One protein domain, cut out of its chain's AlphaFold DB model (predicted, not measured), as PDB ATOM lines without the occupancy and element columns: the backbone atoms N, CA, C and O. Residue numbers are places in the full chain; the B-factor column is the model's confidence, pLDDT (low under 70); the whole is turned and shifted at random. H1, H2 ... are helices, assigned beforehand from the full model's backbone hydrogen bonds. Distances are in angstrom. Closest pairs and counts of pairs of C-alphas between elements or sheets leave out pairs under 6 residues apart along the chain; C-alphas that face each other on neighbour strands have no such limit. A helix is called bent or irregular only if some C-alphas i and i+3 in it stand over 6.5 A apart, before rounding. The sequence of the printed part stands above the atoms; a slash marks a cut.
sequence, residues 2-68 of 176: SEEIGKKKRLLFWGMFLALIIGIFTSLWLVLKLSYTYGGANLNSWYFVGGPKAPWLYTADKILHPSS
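Overview. This is residues 2 to 68 of the 176 residues of an uncharacterized protein of bacterium (Candidatus Ratteibacteria) CG01_land_8_20_14_3_00_40_19 (UniProt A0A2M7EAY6). The model is a wide-open V: one long helix, H1, makes one limb, and the shorter, bent helix H2 makes the other, its arm H2a near the corner and its arm H2b running outward. The corner is the link of residues 39 to 44, and the limbs do not pack on each other; residues 2 to 30 and 55 to 68 stand free. The printed part has 67 residues with two named helices, H1 then H2, and no named strand; the class is all helix. It is extended, with a radius of gyration of the C-alphas of 21.7 A, and flat, spanning 69 by 36 by 12 A.

Along the chain. H1, the longest helix, holds residues 2 to 38 and is 53.4 A long, from C-alpha 2 at (33.599, 0.502, -54.546) to C-alpha 38 at (39.108, 35.486, -14.544). H2, residues 45 to 64, was assigned as one helix by its hydrogen bonds but is bent: C-alphas 52 and 55 are 7.0 A apart. Its arm H2a holds residues 45 to 52, 10.1 A long, and is itself irregular, with C-alphas 48 and 51 6.8 A apart. Its arm H2b holds residues 55 to 64, 14.3 A long, and ends with C-alpha 64 at (56.219, 59.519, -29.437).

Arrangement. H1 is apart from H2a, with no C-alpha of the one within 8 A of the other. H1 is apart from H2b too, again with no C-alpha of the one within 8 A of the other. H2a and H2b stand at a steep tilt of 62 degrees. In H1 and H2b every O i to N i+4 pair is within hydrogen-bond range; in H2a 1 of 4 is, and 0 of 5 O i to N i+3 pairs.

Size, cuts and confidence. The C-alphas of Ser 2 and Ser 68, the two farthest apart, are 69.7 A apart. The printed part has no cut, and the link from H1 to H2, 6 residues, is short. The mean pLDDT of the printed part is 84.6, and residues 2 to 7 are under 70.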
ATOM      1  N   SER A   2      33.255  -0.921 -54.294       48.84
ATOM      2  CA  SER A   2      33.599   0.502 -54.546       48.84
ATOM      3  C   SER A   2      32.609   1.518 -53.924       48.84
ATOM      4  O   SER A   2      33.027   2.528 -53.356       48.84
ATOM      5  N   GLU A   3      31.301   1.227 -53.926       49.84
ATOM      6  CA  GLU A   3      30.272   2.130 -53.367       49.84
ATOM      7  C   GLU A   3      30.277   2.239 -51.834       49.84
ATOM      8  O   GLU A   3      30.064   3.325 -51.288       49.84
ATOM      9  N   GLU A   4      30.578   1.153 -51.113       54.38
ATOM     10  CA  GLU A   4      30.694   1.189 -49.645       54.38
ATOM     11  C   GLU A   4      31.859   2.069 -49.185       54.38
ATOM     12  O   GLU A   4      31.752   2.790 -48.192       54.38
ATOM     13  N   ILE A   5      32.962   2.057 -49.939       57.41
ATOM     14  CA  ILE A   5      34.125   2.910 -49.689       57.41
ATOM     15  C   ILE A   5      33.750   4.386 -49.915       57.41
ATOM     16  O   ILE A   5      34.184   5.248 -49.152       57.41
ATOM     17  N   GLY A   6      32.908   4.689 -50.909       64.75
ATOM     18  CA  GLY A   6      32.402   6.042 -51.174       64.75
ATOM     19  C   GLY A   6      31.483   6.584 -50.071       64.75
ATOM     20  O   GLY A   6      31.698   7.697 -49.582       64.75
ATOM     21  N   LYS A   7      30.503   5.790 -49.614       69.56
ATOM     22  CA  LYS A   7      29.601   6.183 -48.510       69.56
ATOM     23  C   LYS A   7      30.351   6.384 -47.193       69.56
ATOM     24  O   LYS A   7      30.136   7.397 -46.529       69.56
ATOM     25  N   LYS A   8      31.282   5.485 -46.847       76.44
ATOM     26  CA  LYS A   8      32.122   5.619 -45.643       76.44
ATOM     27  C   LYS A   8      33.007   6.867 -45.699       76.44
ATOM     28  O   LYS A   8      33.119   7.563 -44.699       76.44
ATOM     29  N   LYS A   9      33.559   7.219 -46.867       81.62
ATOM     30  CA  LYS A   9      34.316   8.473 -47.050       81.62
ATOM     31  C   LYS A   9      33.463   9.721 -46.821       81.62
ATOM     32  O   LYS A   9      33.934  10.652 -46.179       81.62
ATOM     33  N   ARG A  10      32.215   9.744 -47.305       84.62
ATOM     34  CA  ARG A  10      31.298  10.881 -47.098       84.62
ATOM     35  C   ARG A  10      30.892  11.026 -45.630       84.62
ATOM     36  O   ARG A  10      30.858  12.142 -45.127       84.62
ATOM     37  N   LEU A  11      30.639   9.914 -44.939       87.81
ATOM     38  CA  LEU A  11      30.363   9.909 -43.497       87.81
ATOM     39  C   LEU A  11      31.573  10.375 -42.681       87.81
ATOM     40  O   LEU A  11      31.418  11.222 -41.810       87.81
ATOM     41  N   LEU A  12      32.777   9.885 -42.999       87.75
ATOM     42  CA  LEU A  12      34.020  10.340 -42.367       87.75
ATOM     43  C   LEU A  12      34.245  11.838 -42.579       87.75
ATOM     44  O   LEU A  12      34.564  12.544 -41.630       87.75
ATOM     45  N   PHE A  13      34.023  12.332 -43.799       90.06
ATOM     46  CA  PHE A  13      34.125  13.757 -44.106       90.06
ATOM     47  C   PHE A  13      33.172  14.594 -43.245       90.06
ATOM     48  O   PHE A  13      33.612  15.543 -42.601       90.06
ATOM     49  N   TRP A  14      31.889  14.224 -43.177       93.81
ATOM     50  CA  TRP A  14      30.916  14.938 -42.346       93.81
ATOM     51  C   TRP A  14      31.216  14.827 -40.853       93.81
ATOM     52  O   TRP A  14      31.048  15.808 -40.136       93.81
ATOM     53  N   GLY A  15      31.709  13.676 -40.390       92.56
ATOM     54  CA  GLY A  15      32.153  13.495 -39.009       92.56
ATOM     55  C   GLY A  15      33.314  14.422 -38.651       92.56
ATOM     56  O   GLY A  15      33.250  15.126 -37.646       92.56
ATOM     57  N   MET A  16      34.342  14.494 -39.504       91.00
ATOM     58  CA  MET A  16      35.466  15.421 -39.330       91.00
ATOM     59  C   MET A  16      35.016  16.884 -39.386       91.00
ATOM     60  O   MET A  16      35.472  17.698 -38.588       91.00
ATOM     61  N   PHE A  17      34.104  17.215 -40.303       93.50
ATOM     62  CA  PHE A  17      33.572  18.566 -40.448       93.50
ATOM     63  C   PHE A  17      32.782  19.001 -39.209       93.50
ATOM     64  O   PHE A  17      33.030  20.074 -38.668       93.50
ATOM     65  N   LEU A  18      31.882  18.151 -38.710       95.50
ATOM     66  CA  LEU A  18      31.126  18.418 -37.487       95.50
ATOM     67  C   LEU A  18      32.042  18.541 -36.268       95.50
ATOM     68  O   LEU A  18      31.875  19.474 -35.491       95.50
ATOM     69  N   ALA A  19      33.036  17.659 -36.125       92.88
ATOM     70  CA  ALA A  19      34.011  17.745 -35.040       92.88
ATOM     71  C   ALA A  19      34.778  19.078 -35.061       92.88
ATOM     72  O   ALA A  19      34.970  19.697 -34.016       92.88
ATOM     73  N   LEU A  20      35.162  19.550 -36.251       94.19
ATOM     74  CA  LEU A  20      35.831  20.836 -36.430       94.19
ATOM     75  C   LEU A  20      34.918  22.001 -36.030       94.19
ATOM     76  O   LEU A  20      35.335  22.871 -35.267       94.19
ATOM     77  N   ILE A  21      33.669  22.001 -36.497       96.81
ATOM     78  CA  ILE A  21      32.687  23.043 -36.175       96.81
ATOM     79  C   ILE A  21      32.416  23.097 -34.670       96.81
ATOM     80  O   ILE A  21      32.512  24.166 -34.069       96.81
ATOM     81  N   ILE A  22      32.132  21.949 -34.051       96.00
ATOM     82  CA  ILE A  22      31.909  21.851 -32.605       96.00
ATOM     83  C   ILE A  22      33.141  22.369 -31.863       96.00
ATOM     84  O   ILE A  22      32.989  23.223 -30.996       96.00
ATOM     85  N   GLY A  23      34.345  21.941 -32.257       93.06
ATOM     86  CA  GLY A  23      35.603  22.378 -31.653       93.06
ATOM     87  C   GLY A  23      35.793  23.896 -31.676       93.06
ATOM     88  O   GLY A  23      36.158  24.483 -30.656       93.06
ATOM     89  N   ILE A  24      35.490  24.549 -32.803       94.50
ATOM     90  CA  ILE A  24      35.555  26.013 -32.925       94.50
ATOM     91  C   ILE A  24      34.571  26.676 -31.962       94.50
ATOM     92  O   ILE A  24      34.972  27.537 -31.178       94.50
ATOM     93  N   PHE A  25      33.299  26.272 -31.982       96.69
ATOM     94  CA  PHE A  25      32.276  26.887 -31.135       96.69
ATOM     95  C   PHE A  25      32.546  26.665 -29.645       96.69
ATOM     96  O   PHE A  25      32.440  27.608 -28.860       96.69
ATOM     97  N   THR A  26      32.959  25.459 -29.247       93.88
ATOM     98  CA  THR A  26      33.328  25.170 -27.856       93.88
ATOM     99  C   THR A  26      34.549  25.967 -27.421       93.88
ATOM    100  O   THR A  26      34.557  26.496 -26.314       93.88
ATOM    101  N   SER A  27      35.557  26.100 -28.291       91.44
ATOM    102  CA  SER A  27      36.769  26.871 -27.998       91.44
ATOM    103  C   SER A  27      36.445  28.351 -27.796       91.44
ATOM    104  O   SER A  27      36.809  28.923 -26.772       91.44
ATOM    105  N   LEU A  28      35.672  28.952 -28.707       92.56
ATOM    106  CA  LEU A  28      35.238  30.348 -28.597       92.56
ATOM    107  C   LEU A  28      34.431  30.595 -27.321       92.56
ATOM    108  O   LEU A  28      34.693  31.554 -26.596       92.56
ATOM    109  N   TRP A  29      33.470  29.719 -27.023       94.81
ATOM    110  CA  TRP A  29      32.640  29.850 -25.833       94.81
ATOM    111  C   TRP A  29      33.454  29.733 -24.538       94.81
ATOM    112  O   TRP A  29      33.292  30.559 -23.637       94.81
ATOM    113  N   LEU A  30      34.362  28.755 -24.451       90.50
ATOM    114  CA  LEU A  30      35.237  28.572 -23.291       90.50
ATOM    115  C   LEU A  30      36.178  29.757 -23.100       90.50
ATOM    116  O   LEU A  30      36.296  30.257 -21.983       90.50
ATOM    117  N   VAL A  31      36.805  30.230 -24.177       89.44
ATOM    118  CA  VAL A  31      37.673  31.409 -24.153       89.44
ATOM    119  C   VAL A  31      36.912  32.610 -23.600       89.44
ATOM    120  O   VAL A  31      37.358  33.200 -22.623       89.44
ATOM    121  N   LEU A  32      35.730  32.922 -24.138       89.81
ATOM    122  CA  LEU A  32      34.919  34.050 -23.673       89.81
ATOM    123  C   LEU A  32      34.506  33.904 -22.204       89.81
ATOM    124  O   LEU A  32      34.643  34.853 -21.431       89.81
ATOM    125  N   LYS A  33      34.047  32.716 -21.796       92.44
ATOM    126  CA  LYS A  33      33.647  32.443 -20.410       92.44
ATOM    127  C   LYS A  33      34.817  32.625 -19.441       92.44
ATOM    128  O   LYS A  33      34.659  33.273 -18.406       92.44
ATOM    129  N   LEU A  34      35.987  32.077 -19.769       87.25
ATOM    130  CA  LEU A  34      37.190  32.198 -18.946       87.25
ATOM    131  C   LEU A  34      37.679  33.646 -18.888       87.25
ATOM    132  O   LEU A  34      37.995  34.132 -17.805       87.25
ATOM    133  N   SER A  35      37.681  34.358 -20.016       87.44
ATOM    134  CA  SER A  35      38.067  35.770 -20.065       87.44
ATOM    135  C   SER A  35      37.134  36.663 -19.256       87.44
ATOM    136  O   SER A  35      37.607  37.617 -18.646       87.44
ATOM    137  N   TYR A  36      35.835  36.357 -19.224       88.06
ATOM    138  CA  TYR A  36      34.866  37.106 -18.425       88.06
ATOM    139  C   TYR A  36      34.984  36.799 -16.925       88.06
ATOM    140  O   TYR A  36      34.842  37.694 -16.102       88.06
ATOM    141  N   THR A  37      35.281  35.546 -16.567       88.69
ATOM    142  CA  THR A  37      35.334  35.102 -15.161       88.69
ATOM    143  C   THR A  37      36.639  35.497 -14.471       88.69
ATOM    144  O   THR A  37      36.620  35.983 -13.346       88.69
ATOM    145  N   TYR A  38      37.778  35.285 -15.134       84.94
ATOM    146  CA  TYR A  38      39.108  35.486 -14.544       84.94
ATOM    147  C   TYR A  38      39.778  36.785 -15.004       84.94
ATOM    148  O   TYR A  38      40.835  37.146 -14.490       84.94
ATOM    149  N   GLY A  39      39.165  37.503 -15.948       81.81
ATOM    150  CA  GLY A  39      39.761  38.644 -16.631       81.81
ATOM    151  C   GLY A  39      40.719  38.182 -17.727       81.81
ATOM    152  O   GLY A  39      41.699  37.491 -17.462       81.81
ATOM    153  N   GLY A  40      40.468  38.593 -18.975       76.69
ATOM    154  CA  GLY A  40      41.286  38.213 -20.136       76.69
ATOM    155  C   GLY A  40      42.790  38.437 -19.936       76.69
ATOM    156  O   GLY A  40      43.597  37.602 -20.320       76.69
ATOM    157  N   ALA A  41      43.165  39.522 -19.256       77.06
ATOM    158  CA  ALA A  41      44.559  39.861 -18.973       77.06
ATOM    159  C   ALA A  41      45.268  38.900 -17.996       77.06
ATOM    160  O   ALA A  41      46.494  38.840 -18.018       77.06
ATOM    161  N   ASN A  42      44.524  38.151 -17.173       80.12
ATOM    162  CA  ASN A  42      45.071  37.160 -16.237       80.12
ATOM    163  C   ASN A  42      45.217  35.760 -16.861       80.12
ATOM    164  O   ASN A  42      45.728  34.848 -16.216       80.12
ATOM    165  N   LEU A  43      44.747  35.571 -18.099       81.44
ATOM    166  CA  LEU A  43      44.969  34.352 -18.875       81.44
ATOM    167  C   LEU A  43      46.354  34.412 -19.550       81.44
ATOM    168  O   LEU A  43      47.290  35.039 -19.058       81.44
ATOM    169  N   ASN A  44      46.526  33.737 -20.686       80.88
ATOM    170  CA  ASN A  44      47.786  33.767 -21.413       80.88
ATOM    171  C   ASN A  44      48.119  35.199 -21.889       80.88
ATOM    172  O   ASN A  44      47.399  35.794 -22.696       80.88
ATOM    173  N   SER A  45      49.246  35.723 -21.403       79.88
ATOM    174  CA  SER A  45      49.699  37.088 -21.680       79.88
ATOM    175  C   SER A  45      49.912  37.349 -23.173       79.88
ATOM    176  O   SER A  45      49.555  38.418 -23.660       79.88
ATOM    177  N   TRP A  46      50.413  36.375 -23.940       79.38
ATOM    178  CA  TRP A  46      50.621  36.551 -25.378       79.38
ATOM    179  C   TRP A  46      49.298  36.734 -26.132       79.38
ATOM    180  O   TRP A  46      49.168  37.684 -26.904       79.38
ATOM    181  N   TYR A  47      48.289  35.899 -25.872       80.31
ATOM    182  CA  TYR A  47      47.014  35.960 -26.595       80.31
ATOM    183  C   TYR A  47      46.138  37.161 -26.224       80.31
ATOM    184  O   TYR A  47      45.489  37.731 -27.100       80.31
ATOM    185  N   PHE A  48      46.112  37.559 -24.950       82.31
ATOM    186  CA  PHE A  48      45.187  38.594 -24.469       82.31
ATOM    187  C   PHE A  48      45.820  39.970 -24.271       82.31
ATOM    188  O   PHE A  48      45.101  40.968 -24.216       82.31
ATOM    189  N   VAL A  49      47.149  40.052 -24.160       81.69
ATOM    190  CA  VAL A  49      47.853  41.305 -23.857       81.69
ATOM    191  C   VAL A  49      48.883  41.623 -24.932       81.69
ATOM    192  O   VAL A  49      48.745  42.634 -25.615       81.69
ATOM    193  N   GLY A  50      49.892  40.771 -25.104       80.19
ATOM    194  CA  GLY A  50      51.033  41.001 -25.988       80.19
ATOM    195  C   GLY A  50      50.634  41.136 -27.453       80.19
ATOM    196  O   GLY A  50      50.888  42.171 -28.059       80.19
ATOM    197  N   GLY A  51      49.962  40.130 -28.012       82.69
ATOM    198  CA  GLY A  51      49.566  40.088 -29.421       82.69
ATOM    199  C   GLY A  51      48.669  41.259 -29.841       82.69
ATOM    200  O   GLY A  51      49.028  41.973 -30.777       82.69
ATOM    201  N   PRO A  52      47.542  41.520 -29.148       84.50
ATOM    202  CA  PRO A  52      46.648  42.621 -29.504       84.50
ATOM    203  C   PRO A  52      47.273  44.007 -29.312       84.50
ATOM    204  O   PRO A  52      46.983  44.918 -30.085       84.50
ATOM    205  N   LYS A  53      48.126  44.190 -28.291       86.62
ATOM    206  CA  LYS A  53      48.751  45.491 -28.005       86.62
ATOM    207  C   LYS A  53      50.012  45.746 -28.823       86.62
ATOM    208  O   LYS A  53      50.345  46.909 -29.014       86.62
ATOM    209  N   ALA A  54      50.708  44.717 -29.308       86.06
ATOM    210  CA  ALA A  54      51.995  44.871 -29.987       86.06
ATOM    211  C   ALA A  54      51.964  45.858 -31.172       86.06
ATOM    212  O   ALA A  54      52.836  46.728 -31.207       86.06
ATOM    213  N   PRO A  55      50.977  45.823 -32.095       87.00
ATOM    214  CA  PRO A  55      50.905  46.802 -33.179       87.00
ATOM    215  C   PRO A  55      50.689  48.227 -32.661       87.00
ATOM    216  O   PRO A  55      51.360  49.152 -33.105       87.00
ATOM    217  N   TRP A  56      49.798  48.396 -31.680       86.44
ATOM    218  CA  TRP A  56      49.478  49.703 -31.106       86.44
ATOM    219  C   TRP A  56      50.650  50.309 -30.344       86.44
ATOM    220  O   TRP A  56      50.949  51.484 -30.528       86.44
ATOM    221  N   LEU A  57      51.337  49.507 -29.527       89.69
ATOM    222  CA  LEU A  57      52.534  49.923 -28.801       89.69
ATOM    223  C   LEU A  57      53.658  50.284 -29.768       89.69
ATOM    224  O   LEU A  57      54.303  51.308 -29.584       89.69
ATOM    225  N   TYR A  58      53.848  49.493 -30.827       87.12
ATOM    226  CA  TYR A  58      54.829  49.794 -31.863       87.12
ATOM    227  C   TYR A  58      54.522  51.120 -32.570       87.12
ATOM    228  O   TYR A  58      55.409  51.951 -32.740       87.12
ATOM    229  N   THR A  59      53.269  51.358 -32.962       87.31
ATOM    230  CA  THR A  59      52.876  52.613 -33.614       87.31
ATOM    231  C   THR A  59      52.977  53.805 -32.666       87.31
ATOM    232  O   THR A  59      53.517  54.837 -33.057       87.31
ATOM    233  N   ALA A  60      52.506  53.672 -31.425       90.31
ATOM    234  CA  ALA A  60      52.585  54.727 -30.420       90.31
ATOM    235  C   ALA A  60      54.041  55.099 -30.105       90.31
ATOM    236  O   ALA A  60      54.368  56.282 -30.081       90.31
ATOM    237  N   ASP A  61      54.925  54.109 -29.949       89.31
ATOM    238  CA  ASP A  61      56.360  54.334 -29.750       89.31
ATOM    239  C   ASP A  61      56.980  55.105 -30.920       89.31
ATOM    240  O   ASP A  61      57.684  56.088 -30.715       89.31
ATOM    241  N   LYS A  62      56.650  54.733 -32.163       86.38
ATOM    242  CA  LYS A  62      57.156  55.432 -33.355       86.38
ATOM    243  C   LYS A  62      56.653  56.868 -33.491       86.38
ATOM    244  O   LYS A  62      57.342  57.674 -34.111       86.38
ATOM    245  N   ILE A  63      55.479  57.183 -32.944       88.56
ATOM    246  CA  ILE A  63      54.920  58.543 -32.930       88.56
ATOM    247  C   ILE A  63      55.555  59.382 -31.816       88.56
ATOM    248  O   ILE A  63      55.912  60.533 -32.053       88.56
ATOM    249  N   LEU A  64      55.695  58.817 -30.614       90.75
ATOM    250  CA  LEU A  64      56.219  59.519 -29.437       90.75
ATOM    251  C   LEU A  64      57.744  59.685 -29.478       90.75
ATOM    252  O   LEU A  64      58.266  60.683 -28.988       90.75
ATOM    253  N   HIS A  65      58.451  58.740 -30.100       87.75
ATOM    254  CA  HIS A  65      59.904  58.742 -30.255       87.75
ATOM    255  C   HIS A  65      60.285  58.693 -31.744       87.75
ATOM    256  O   HIS A  65      60.749  57.659 -32.245       87.75
ATOM    257  N   PRO A  66      60.096  59.799 -32.490       81.44
ATOM    258  CA  PRO A  66      60.465  59.852 -33.895       81.44
ATOM    259  C   PRO A  66      61.981  59.687 -34.043       81.44
ATOM    260  O   PRO A  66      62.776  60.549 -33.673       81.44
ATOM    261  N   SER A  67      62.392  58.548 -34.593       80.25
ATOM    262  CA  SER A  67      63.793  58.264 -34.897       80.25
ATOM    263  C   SER A  67      64.195  58.904 -36.224       80.25
ATOM    264  O   SER A  67      63.448  58.812 -37.202       80.25
ATOM    265  N   SER A  68      65.403  59.467 -36.296       80.88
ATOM    266  CA  SER A  68      66.000  59.879 -37.570       80.88
ATOM    267  C   SER A  68      66.161  58.678 -38.522       80.88
ATOM    268  O   SER A  68      66.168  57.523 -38.077       80.88
TER     269      SER A  68